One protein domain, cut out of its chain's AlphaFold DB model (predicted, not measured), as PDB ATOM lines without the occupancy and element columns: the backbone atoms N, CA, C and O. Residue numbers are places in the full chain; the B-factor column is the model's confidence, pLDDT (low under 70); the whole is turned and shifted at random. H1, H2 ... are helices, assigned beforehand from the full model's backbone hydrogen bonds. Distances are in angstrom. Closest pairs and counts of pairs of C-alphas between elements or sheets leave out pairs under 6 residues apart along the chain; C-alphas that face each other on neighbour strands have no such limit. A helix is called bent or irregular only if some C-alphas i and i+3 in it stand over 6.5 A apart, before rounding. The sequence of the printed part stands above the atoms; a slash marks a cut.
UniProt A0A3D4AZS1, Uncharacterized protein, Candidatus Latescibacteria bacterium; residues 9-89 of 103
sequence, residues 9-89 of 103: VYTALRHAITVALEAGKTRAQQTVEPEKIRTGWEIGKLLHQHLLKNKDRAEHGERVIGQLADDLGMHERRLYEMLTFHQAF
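AT A GLANCE: This is residues 9 to 89 of the 103 residues of an uncharacterized protein of Candidatus Latescibacteria bacterium (UniProt A0A3D4AZS1). One long helix, H1, makes most of the length of this model: its residues 9 to 36 stick out as a bare arm, and with its residues 40 to 48 it packs on H3 in a small head at the other end. In that head the chain folds back slantwise through H2, and H3 then crosses H1 nearly at a right angle. The printed part has 81 residues with three named helices, in the order H1, H2, H3, and no named strand; the class is all helix. The whole is extended, with a radius of gyration of the C-alphas of 20.2 A and spans of 71 by 25 by 14 A.

IN THESE COORDINATES: Find C-alpha 9 at (28.521, 50.135, -52.499); from there H1, residues 9 to 53, runs 66.5 A to C-alpha 53 at (10.987, 40.369, 10.949). It is neither bent nor irregular, but only just: C-alphas 31 and 34 are 6.4 A apart. Next comes H2, residues 58 to 72, 21.6 A long. H3, residues 76 to 88, runs 18.4 A and ends at C-alpha 88, (11.877, 54.076, -2.262).

HOW THE PARTS SIT: Look at residues 40 to 48 of H1, which alone touch H3; the closest C-alphas, of Gly 44 and Leu 83, are 3.8 A apart. The two helices are about perpendicular, at 81 degrees. H2 touches H3 with residues 65 to 69 alone, meeting residues 76 to 80; the closest C-alphas, of Ala 69 and Glu 76, are 5.1 A apart. They run opposite ways at a steep tilt of 61 degrees. H1 and H2 are close but not clearly touching, with the C-alphas of Leu 51 and Gly 61 closest at 6.1 A. Every O i to N i+4 pair is within hydrogen-bond range in H3, against 39 of 41 in H1 and 10 of 11 in H2.

THE WHOLE: The C-alphas farthest apart, of Val 9 and Asp 56, are 71.4 A apart. Residues 53 to 59 also stand free. The printed part has no cut, and both links are tight. Residues 55 to 59 have pLDDT under 70.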
ATOM      1  N   VAL A   9      29.182  51.427 -52.775       91.31
ATOM      2  CA  VAL A   9      28.521  50.135 -52.499       91.31
ATOM      3  C   VAL A   9      29.014  49.543 -51.180       91.31
ATOM      4  O   VAL A   9      28.214  49.083 -50.366       91.31
ATOM      5  N   TYR A  10      30.323  49.608 -50.930       92.00
ATOM      6  CA  TYR A  10      30.884  49.180 -49.650       92.00
ATOM      7  C   TYR A  10      30.362  50.030 -48.484       92.00
ATOM      8  O   TYR A  10      29.988  49.488 -47.446       92.00
ATOM      9  N   THR A  11      30.284  51.355 -48.653       93.00
ATOM     10  CA  THR A  11      29.755  52.260 -47.620       93.00
ATOM     11  C   THR A  11      28.289  51.964 -47.314       93.00
ATOM     12  O   THR A  11      27.919  51.913 -46.142       93.00
ATOM     13  N   ALA A  12      27.472  51.696 -48.336       93.75
ATOM     14  CA  ALA A  12      26.071  51.319 -48.163       93.75
ATOM     15  C   ALA A  12      25.925  49.990 -47.405       93.75
ATOM     16  O   ALA A  12      25.155  49.908 -46.447       93.75
ATOM     17  N   LEU A  13      26.713  48.973 -47.773       94.00
ATOM     18  CA  LEU A  13      26.725  47.685 -47.077       94.00
ATOM     19  C   LEU A  13      27.172  47.838 -45.617       94.00
ATOM     20  O   LEU A  13      26.506  47.340 -44.711       94.00
ATOM     21  N   ARG A  14      28.267  48.568 -45.373       95.88
ATOM     22  CA  ARG A  14      28.770  48.843 -44.021       95.88
ATOM     23  C   ARG A  14      27.723  49.566 -43.180       95.88
ATOM     24  O   ARG A  14      27.517  49.191 -42.031       95.88
ATOM     25  N   HIS A  15      27.049  50.568 -43.741       96.81
ATOM     26  CA  HIS A  15      25.975  51.277 -43.053       96.81
ATOM     27  C   HIS A  15      24.822  50.334 -42.684       96.81
ATOM     28  O   HIS A  15      24.408  50.306 -41.528       96.81
ATOM     29  N   ALA A  16      24.346  49.519 -43.630       97.12
ATOM     30  CA  ALA A  16      23.266  48.563 -43.384       97.12
ATOM     31  C   ALA A  16      23.620  47.555 -42.276       97.12
ATOM     32  O   ALA A  16      22.800  47.291 -41.397       97.12
ATOM     33  N   ILE A  17      24.855  47.041 -42.273       97.50
ATOM     34  CA  ILE A  17      25.346  46.134 -41.227       97.50
ATOM     35  C   ILE A  17      25.396  46.842 -39.868       97.50
ATOM     36  O   ILE A  17      24.908  46.291 -38.884       97.50
ATOM     37  N   THR A  18      25.933  48.064 -39.798       97.62
ATOM     38  CA  THR A  18      25.971  48.837 -38.547       97.62
ATOM     39  C   THR A  18      24.568  49.074 -37.991       97.62
ATOM     40  O   THR A  18      24.336  48.844 -36.808       97.62
ATOM     41  N   VAL A  19      23.608  49.459 -38.838       98.12
ATOM     42  CA  VAL A  19      22.205  49.639 -38.426       98.12
ATOM     43  C   VAL A  19      21.620  48.337 -37.878       98.12
ATOM     44  O   VAL A  19      20.965  48.351 -36.837       98.12
ATOM     45  N   ALA A  20      21.875  47.202 -38.535       97.12
ATOM     46  CA  ALA A  20      21.394  45.905 -38.069       97.12
ATOM     47  C   ALA A  20      21.989  45.512 -36.702       97.12
ATOM     48  O   ALA A  20      21.264  44.999 -35.845       97.12
ATOM     49  N   LEU A  21      23.282  45.783 -36.484       96.94
ATOM     50  CA  LEU A  21      23.967  45.527 -35.214       96.94
ATOM     51  C   LEU A  21      23.406  46.390 -34.081       96.94
ATOM     52  O   LEU A  21      23.048  45.853 -33.032       96.94
ATOM     53  N   GLU A  22      23.272  47.700 -34.299       97.44
ATOM     54  CA  GLU A  22      22.716  48.605 -33.288       97.44
ATOM     55  C   GLU A  22      21.262  48.250 -32.967       97.44
ATOM     56  O   GLU A  22      20.904  48.127 -31.800       97.44
ATOM     57  N   ALA A  23      20.443  47.944 -33.978       95.50
ATOM     58  CA  ALA A  23      19.069  47.501 -33.755       95.50
ATOM     59  C   ALA A  23      19.001  46.196 -32.937       95.50
ATOM     60  O   ALA A  23      18.138  46.047 -32.073       95.50
ATOM     61  N   GLY A  24      19.906  45.243 -33.190       94.19
ATOM     62  CA  GLY A  24      20.020  44.016 -32.399       94.19
ATOM     63  C   GLY A  24      20.378  44.288 -30.939       94.19
ATOM     64  O   GLY A  24      19.730  43.757 -30.034       94.19
ATOM     65  N   LYS A  25      21.358  45.166 -30.708       93.12
ATOM     66  CA  LYS A  25      21.780  45.590 -29.370       93.12
ATOM     67  C   LYS A  25      20.654  46.292 -28.614       93.12
ATOM     68  O   LYS A  25      20.395  45.937 -27.465       93.12
ATOM     69  N   THR A  26      19.952  47.227 -29.255       93.44
ATOM     70  CA  THR A  26      18.817  47.935 -28.652       93.44
ATOM     71  C   THR A  26      17.718  46.967 -28.235       93.44
ATOM     72  O   THR A  26      17.256  47.046 -27.102       93.44
ATOM     73  N   ARG A  27      17.344  46.002 -29.089       90.81
ATOM     74  CA  ARG A  27      16.336  44.992 -28.725       90.81
ATOM     75  C   ARG A  27      16.766  44.158 -27.520       90.81
ATOM     76  O   ARG A  27      15.984  43.986 -26.593       90.81
ATOM     77  N   ALA A  28      18.014  43.686 -27.501       89.12
ATOM     78  CA  ALA A  28      18.531  42.920 -26.369       89.12
ATOM     79  C   ALA A  28      18.490  43.736 -25.065       89.12
ATOM     80  O   ALA A  28      18.057  43.232 -24.033       89.12
ATOM     81  N   GLN A  29      18.881  45.013 -25.115       87.50
ATOM     82  CA  GLN A  29      18.806  45.918 -23.965       87.50
ATOM     83  C   GLN A  29      17.361  46.153 -23.509       87.50
ATOM     84  O   GLN A  29      17.086  46.062 -22.318       87.50
ATOM     85  N   GLN A  30      16.433  46.388 -24.440       84.62
ATOM     86  CA  GLN A  30      15.012  46.593 -24.141       84.62
ATOM     87  C   GLN A  30      14.367  45.386 -23.452       84.62
ATOM     88  O   GLN A  30      13.449  45.566 -22.661       84.62
ATOM     89  N   THR A  31      14.845  44.169 -23.720       85.50
ATOM     90  CA  THR A  31      14.362  42.961 -23.035       85.50
ATOM     91  C   THR A  31      15.050  42.735 -21.689       85.50
ATOM     92  O   THR A  31      14.399  42.361 -20.720       85.50
ATOM     93  N   VAL A  32      16.363  42.955 -21.606       89.00
ATOM     94  CA  VAL A  32      17.154  42.618 -20.410       89.00
ATOM     95  C   VAL A  32      17.008  43.661 -19.300       89.00
ATOM     96  O   VAL A  32      17.019  43.311 -18.122       89.00
ATOM     97  N   GLU A  33      16.891  44.942 -19.644       87.88
ATOM     98  CA  GLU A  33      16.883  46.018 -18.650       87.88
ATOM     99  C   GLU A  33      15.654  45.987 -17.723       87.88
ATOM    100  O   GLU A  33      15.840  46.075 -16.506       87.88
ATOM    101  N   PRO A  34      14.417  45.766 -18.219       89.12
ATOM    102  CA  PRO A  34      13.253  45.602 -17.349       89.12
ATOM    103  C   PRO A  34      13.400  44.435 -16.367       89.12
ATOM    104  O   PRO A  34      13.045  44.569 -15.196       89.12
ATOM    105  N   GLU A  35      13.975  43.314 -16.811       90.38
ATOM    106  CA  GLU A  35      14.192  42.142 -15.956       90.38
ATOM    107  C   GLU A  35      15.250  42.401 -14.879       90.38
ATOM    108  O   GLU A  35      15.081  41.981 -13.734       90.38
ATOM    109  N   LYS A  36      16.308  43.161 -15.187       90.62
ATOM    110  CA  LYS A  36      17.279  43.599 -14.173       90.62
ATOM    111  C   LYS A  36      16.633  44.486 -13.113       90.62
ATOM    112  O   LYS A  36      16.860  44.266 -11.923       90.62
ATOM    113  N   ILE A  37      15.826  45.462 -13.540       92.25
ATOM    114  CA  ILE A  37      15.096  46.362 -12.636       92.25
ATOM    115  C   ILE A  37      14.181  45.542 -11.725       92.25
ATOM    116  O   ILE A  37      14.214  45.700 -10.503       92.25
ATOM    117  N   ARG A  38      13.404  44.626 -12.309       93.31
ATOM    118  CA  ARG A  38      12.505  43.740 -11.573       93.31
ATOM    119  C   ARG A  38      13.254  42.868 -10.571       93.31
ATOM    120  O   ARG A  38      12.882  42.842  -9.404       93.31
ATOM    121  N   THR A  39      14.327  42.216 -11.003       94.19
ATOM    122  CA  THR A  39      15.138  41.338 -10.150       94.19
ATOM    123  C   THR A  39      15.726  42.110  -8.968       94.19
ATOM    124  O   THR A  39      15.619  41.672  -7.826       94.19
ATOM    125  N   GLY A  40      16.297  43.296  -9.212       94.12
ATOM    126  CA  GLY A  40      16.831  44.146  -8.146       94.12
ATOM    127  C   GLY A  40      15.757  44.575  -7.144       94.12
ATOM    128  O   GLY A  40      15.987  44.541  -5.936       94.12
ATOM    129  N   TRP A  41      14.559  44.913  -7.630       96.38
ATOM    130  CA  TRP A  41      13.421  45.233  -6.770       96.38
ATOM    131  C   TRP A  41      12.959  44.037  -5.926       96.38
ATOM    132  O   TRP A  41      12.711  44.181  -4.728       96.38
ATOM    133  N   GLU A  42      12.862  42.849  -6.528       96.31
ATOM    134  CA  GLU A  42      12.459  41.616  -5.844       96.31
ATOM    135  C   GLU A  42      13.463  41.230  -4.748       96.31
ATOM    136  O   GLU A  42      13.054  40.908  -3.631       96.31
ATOM    137  N   ILE A  43      14.767  41.357  -5.013       95.75
ATOM    138  CA  ILE A  43      15.816  41.164  -4.000       95.75
ATOM    139  C   ILE A  43      15.642  42.168  -2.855       95.75
ATOM    140  O   ILE A  43      15.616  41.778  -1.687       95.75
ATOM    141  N   GLY A  44      15.447  43.452  -3.172       94.38
ATOM    142  CA  GLY A  44      15.202  44.491  -2.173       94.38
ATOM    143  C   GLY A  44      13.986  44.208  -1.290       94.38
ATOM    144  O   GLY A  44      14.045  44.384  -0.072       94.38
ATOM    145  N   LYS A  45      12.900  43.698  -1.884       95.06
ATOM    146  CA  LYS A  45      11.698  43.258  -1.165       95.06
ATOM    147  C   LYS A  45      12.004  42.132  -0.183       95.06
ATOM    148  O   LYS A  45      11.576  42.205   0.969       95.06
ATOM    149  N   LEU A  46      12.729  41.104  -0.629       94.75
ATOM    150  CA  LEU A  46      13.098  39.954   0.201       94.75
ATOM    151  C   LEU A  46      13.961  40.384   1.392       94.75
ATOM    152  O   LEU A  46      13.659  40.018   2.530       94.75
ATOM    153  N   LEU A  47      14.968  41.228   1.145       92.62
ATOM    154  CA  LEU A  47      15.806  41.812   2.191       92.62
ATOM    155  C   LEU A  47      14.959  42.622   3.176       92.62
ATOM    156  O   LEU A  47      15.017  42.389   4.382       92.62
ATOM    157  N   HIS A  48      14.111  43.524   2.678       91.19
ATOM    158  CA  HIS A  48      13.272  44.363   3.527       91.19
ATOM    159  C   HIS A  48      12.349  43.528   4.425       91.19
ATOM    160  O   HIS A  48      12.276  43.762   5.629       91.19
ATOM    161  N   GLN A  49      11.688  42.510   3.868       90.31
ATOM    162  CA  GLN A  49      10.822  41.606   4.626       90.31
ATOM    163  C   GLN A  49      11.585  40.816   5.693       90.31
ATOM    164  O   GLN A  49      11.055  40.616   6.787       90.31
ATOM    165  N   HIS A  50      12.805  40.365   5.398       88.19
ATOM    166  CA  HIS A  50      13.629  39.641   6.362       88.19
ATOM    167  C   HIS A  50      14.089  40.552   7.508       88.19
ATOM    168  O   HIS A  50      13.961  40.190   8.677       88.19
ATOM    169  N   LEU A  51      14.547  41.765   7.194       86.44
ATOM    170  CA  LEU A  51      14.994  42.730   8.199       86.44
ATOM    171  C   LEU A  51      13.837  43.230   9.076       86.44
ATOM    172  O   LEU A  51      13.994  43.354  10.288       86.44
ATOM    173  N   LEU A  52      12.644  43.444   8.505       80.62
ATOM    174  CA  LEU A  52      11.452  43.828   9.274       80.62
ATOM    175  C   LEU A  52      11.017  42.756  10.290       80.62
ATOM    176  O   LEU A  52      10.417  43.105  11.306       80.62
ATOM    177  N   LYS A  53      11.290  41.473  10.023       77.75
ATOM    178  CA  LYS A  53      10.987  40.369  10.949       77.75
ATOM    179  C   LYS A  53      11.964  40.294  12.127       77.75
ATOM    180  O   LYS A  53      11.617  39.712  13.144       77.75
ATOM    181  N   ASN A  54      13.139  40.917  12.009       71.25
ATOM    182  CA  ASN A  54      14.227  40.868  12.992       71.25
ATOM    183  C   ASN A  54      14.586  42.268  13.546       71.25
ATOM    184  O   ASN A  54      15.735  42.528  13.901       71.25
ATOM    185  N   LYS A  55      13.599  43.180  13.601       63.72
ATOM    186  CA  LYS A  55      13.743  44.629  13.878       63.72
ATOM    187  C   LYS A  55      14.509  45.017  15.139       63.72
ATOM    188  O   LYS A  55      15.012  46.135  15.197       63.72
ATOM    189  N   ASP A  56      14.604  44.139  16.126       64.81
ATOM    190  CA  ASP A  56      15.179  44.488  17.427       64.81
ATOM    191  C   ASP A  56      16.712  44.599  17.415       64.81
ATOM    192  O   ASP A  56      17.313  44.914  18.441       64.81
ATOM    193  N   ARG A  57      17.382  44.335  16.280       66.25
ATOM    194  CA  ARG A  57      18.850  44.340  16.197       66.25
ATOM    195  C   ARG A  57      19.351  44.954  14.892       66.25
ATOM    196  O   ARG A  57      19.452  44.272  13.880       66.25
ATOM    197  N   ALA A  58      19.753  46.224  14.927       65.50
ATOM    198  CA  ALA A  58      20.413  46.876  13.788       65.50
ATOM    199  C   ALA A  58      21.683  46.119  13.340       65.50
ATOM    200  O   ALA A  58      21.876  45.888  12.150       65.50
ATOM    201  N   GLU A  59      22.471  45.620  14.300       69.88
ATOM    202  CA  GLU A  59      23.671  44.799  14.063       69.88
ATOM    203  C   GLU A  59      23.365  43.479  13.324       69.88
ATOM    204  O   GLU A  59      24.209  42.923  12.622       69.88
ATOM    205  N   HIS A  60      22.136  42.965  13.441       76.06
ATOM    206  CA  HIS A  60      21.718  41.754  12.735       76.06
ATOM    207  C   HIS A  60      21.565  42.004  11.232       76.06
ATOM    208  O   HIS A  60      21.906  41.135  10.435       76.06
ATOM    209  N   GLY A  61      21.100  43.191  10.834       79.25
ATOM    210  CA  GLY A  61      20.928  43.520   9.421       79.25
ATOM    211  C   GLY A  61      22.250  43.638   8.670       79.25
ATOM    212  O   GLY A  61      22.369  43.101   7.572       79.25
ATOM    213  N   GLU A  62      23.247  44.274   9.281       84.19
ATOM    214  CA  GLU A  62      24.595  44.394   8.713       84.19
ATOM    215  C   GLU A  62      25.257  43.021   8.552       84.19
ATOM    216  O   GLU A  62      25.728  42.683   7.469       84.19
ATOM    217  N   ARG A  63      25.168  42.166   9.579       88.38
ATOM    218  CA  ARG A  63      25.717  40.804   9.524       88.38
ATOM    219  C   ARG A  63      25.053  39.934   8.452       88.38
ATOM    220  O   ARG A  63      25.742  39.199   7.755       88.38
ATOM    221  N   VAL A  64      23.726  40.013   8.320       89.56
ATOM    222  CA  VAL A  64      22.977  39.248   7.309       89.56
ATOM    223  C   VAL A  64      23.339  39.705   5.898       89.56
ATOM    224  O   VAL A  64      23.523  38.865   5.022       89.56
ATOM    225  N   ILE A  65      23.463  41.013   5.667       91.06
ATOM    226  CA  ILE A  65      23.822  41.538   4.345       91.06
ATOM    227  C   ILE A  65      25.270  41.192   3.991       91.06
ATOM    228  O   ILE A  65      25.510  40.792   2.854       91.06
ATOM    229  N   GLY A  66      26.200  41.272   4.948       92.75
ATOM    230  CA  GLY A  66      27.589  40.855   4.744       92.75
ATOM    231  C   GLY A  66      27.711  39.375   4.390       92.75
ATOM    232  O   GLY A  66      28.307  39.021   3.378       92.75
ATOM    233  N   GLN A  67      27.039  38.498   5.140       93.88
ATOM    234  CA  GLN A  67      27.061  37.067   4.835       93.88
ATOM    235  C   GLN A  67      26.424  36.747   3.472       93.88
ATOM    236  O   GLN A  67      26.966  35.957   2.705       93.88
ATOM    237  N   LEU A  68      25.309  37.400   3.128       94.75
ATOM    238  CA  LEU A  68      24.686  37.243   1.810       94.75
ATOM    239  C   LEU A  68      25.575  37.747   0.671       94.75
ATOM    240  O   LEU A  68      25.534  37.190  -0.422       94.75
ATOM    241  N   ALA A  69      26.348  38.806   0.897       95.50
ATOM    242  CA  ALA A  69      27.293  39.317  -0.084       95.50
ATOM    243  C   ALA A  69      28.363  38.265  -0.412       95.50
ATOM    244  O   ALA A  69      28.580  37.970  -1.591       95.50
ATOM    245  N   ASP A  70      28.942  37.642   0.614       95.69
ATOM    246  CA  ASP A  70      29.931  36.574   0.460       95.69
ATOM    247  C   ASP A  70      29.330  35.331  -0.216       95.69
ATOM    248  O   ASP A  70      29.865  34.855  -1.222       95.69
ATOM    249  N   ASP A  71      28.180  34.853   0.269       96.50
ATOM    250  CA  ASP A  71      27.518  33.644  -0.239       96.50
ATOM    251  C   ASP A  71      27.090  33.781  -1.711       96.50
ATOM    252  O   ASP A  71      27.124  32.816  -2.477       96.50
ATOM    253  N   LEU A  72      26.684  34.986  -2.125       94.44
ATOM    254  CA  LEU A  72      26.233  35.273  -3.490       94.44
ATOM    255  C   LEU A  72      27.358  35.786  -4.401       94.44
ATOM    256  O   LEU A  72      27.117  36.015  -5.590       94.44
ATOM    257  N   GLY A  73      28.567  36.010  -3.871       94.88
ATOM    258  CA  GLY A  73      29.661  36.656  -4.604       94.88
ATOM    259  C   GLY A  73      29.299  38.062  -5.102       94.88
ATOM    260  O   GLY A  73      29.725  38.482  -6.181       94.88
ATOM    261  N   MET A  74      28.462  38.786  -4.356       93.62
ATOM    262  CA  MET A  74      27.991  40.132  -4.681       93.62
ATOM    263  C   MET A  74      28.591  41.143  -3.711       93.62
ATOM    264  O   MET A  74      28.845  40.845  -2.558       93.62
ATOM    265  N   HIS A  75      28.773  42.387  -4.146       95.56
ATOM    266  CA  HIS A  75      29.161  43.440  -3.211       95.56
ATOM    267  C   HIS A  75      27.997  43.791  -2.279       95.56
ATOM    268  O   HIS A  75      26.895  44.054  -2.762       95.56
ATOM    269  N   GLU A  76      28.265  43.918  -0.977       93.81
ATOM    270  CA  GLU A  76      27.290  44.377   0.027       93.81
ATOM    271  C   GLU A  76      26.563  45.649  -0.413       93.81
ATOM    272  O   GLU A  76      25.340  45.738  -0.338       93.81
ATOM    273  N   ARG A  77      27.312  46.613  -0.968       95.12
ATOM    274  CA  ARG A  77      26.759  47.868  -1.495       95.12
ATOM    275  C   ARG A  77      25.609  47.626  -2.473       95.12
ATOM    276  O   ARG A  77      24.605  48.320  -2.398       95.12
ATOM    277  N   ARG A  78      25.726  46.626  -3.350       95.31
ATOM    278  CA  ARG A  78      24.683  46.293  -4.327       95.31
ATOM    279  C   ARG A  78      23.420  45.769  -3.636       95.31
ATOM    280  O   ARG A  78      22.318  46.102  -4.059       95.31
ATOM    281  N   LEU A  79      23.564  44.975  -2.575       95.50
ATOM    282  CA  LEU A  79      22.427  44.495  -1.783       95.50
ATOM    283  C   LEU A  79      21.733  45.650  -1.049       95.50
ATOM    284  O   LEU A  79      20.504  45.725  -1.055       95.50
ATOM    285  N   TYR A  80      22.503  46.590  -0.494       94.69
ATOM    286  CA  TYR A  80      21.956  47.815   0.094       94.69
ATOM    287  C   TYR A  80      21.248  48.694  -0.941       94.69
ATOM    288  O   TYR A  80      20.142  49.154  -0.680       94.69
ATOM    289  N   GLU A  81      21.825  48.884  -2.129       95.44
ATOM    290  CA  GLU A  81      21.190  49.627  -3.227       95.44
ATOM    291  C   GLU A  81      19.844  49.005  -3.623       95.44
ATOM    292  O   GLU A  81      18.853  49.720  -3.754       95.44
ATOM    293  N   MET A  82      19.774  47.674  -3.748       96.25
ATOM    294  CA  MET A  82      18.530  46.945  -4.028       96.25
ATOM    295  C   MET A  82      17.501  47.108  -2.900       96.25
ATOM    296  O   MET A  82      16.323  47.357  -3.163       96.25
ATOM    297  N   LEU A  83      17.941  47.024  -1.641       94.38
ATOM    298  CA  LEU A  83      17.098  47.266  -0.468       94.38
ATOM    299  C   LEU A  83      16.517  48.688  -0.475       94.38
ATOM    300  O   LEU A  83      15.301  48.854  -0.358       94.38
ATOM    301  N   THR A  84      17.363  49.704  -0.653       93.50
ATOM    302  CA  THR A  84      16.945  51.109  -0.730       93.50
ATOM    303  C   THR A  84      16.037  51.354  -1.931       93.50
ATOM    304  O   THR A  84      15.048  52.077  -1.810       93.50
ATOM    305  N   PHE A  85      16.305  50.710  -3.068       94.19
ATOM    306  CA  PHE A  85      15.465  50.804  -4.256       94.19
ATOM    307  C   PHE A  85      14.034  50.321  -3.984       94.19
ATOM    308  O   PHE A  85      13.081  51.051  -4.258       94.19
ATOM    309  N   HIS A  86      13.859  49.149  -3.365       94.38
ATOM    310  CA  HIS A  86      12.530  48.688  -2.958       94.38
ATOM    311  C   HIS A  86      11.877  49.634  -1.938       94.38
ATOM    312  O   HIS A  86      10.687  49.921  -2.038       94.38
ATOM    313  N   GLN A  87      12.629  50.116  -0.943       91.50
ATOM    314  CA  GLN A  87      12.094  51.030   0.075       91.50
ATOM    315  C   GLN A  87      11.584  52.344  -0.531       91.50
ATOM    316  O   GLN A  87      10.545  52.843  -0.105       91.50
ATOM    317  N   ALA A  88      12.288  52.881  -1.531       93.06
ATOM    318  CA  ALA A  88      11.877  54.076  -2.262       93.06
ATOM    319  C   ALA A  88      10.668  53.817  -3.175       93.06
ATOM    320  O   ALA A  88       9.821  54.695  -3.339       93.06
ATOM    321  N   PHE A  89      10.551  52.604  -3.727       91.69
ATOM    322  CA  PHE A  89       9.464  52.213  -4.626       91.69
ATOM    323  C   PHE A  89       8.763  50.924  -4.164       91.69
ATOM    324  O   PHE A  89       8.885  49.901  -4.831       91.69
TER     325      PHE A  89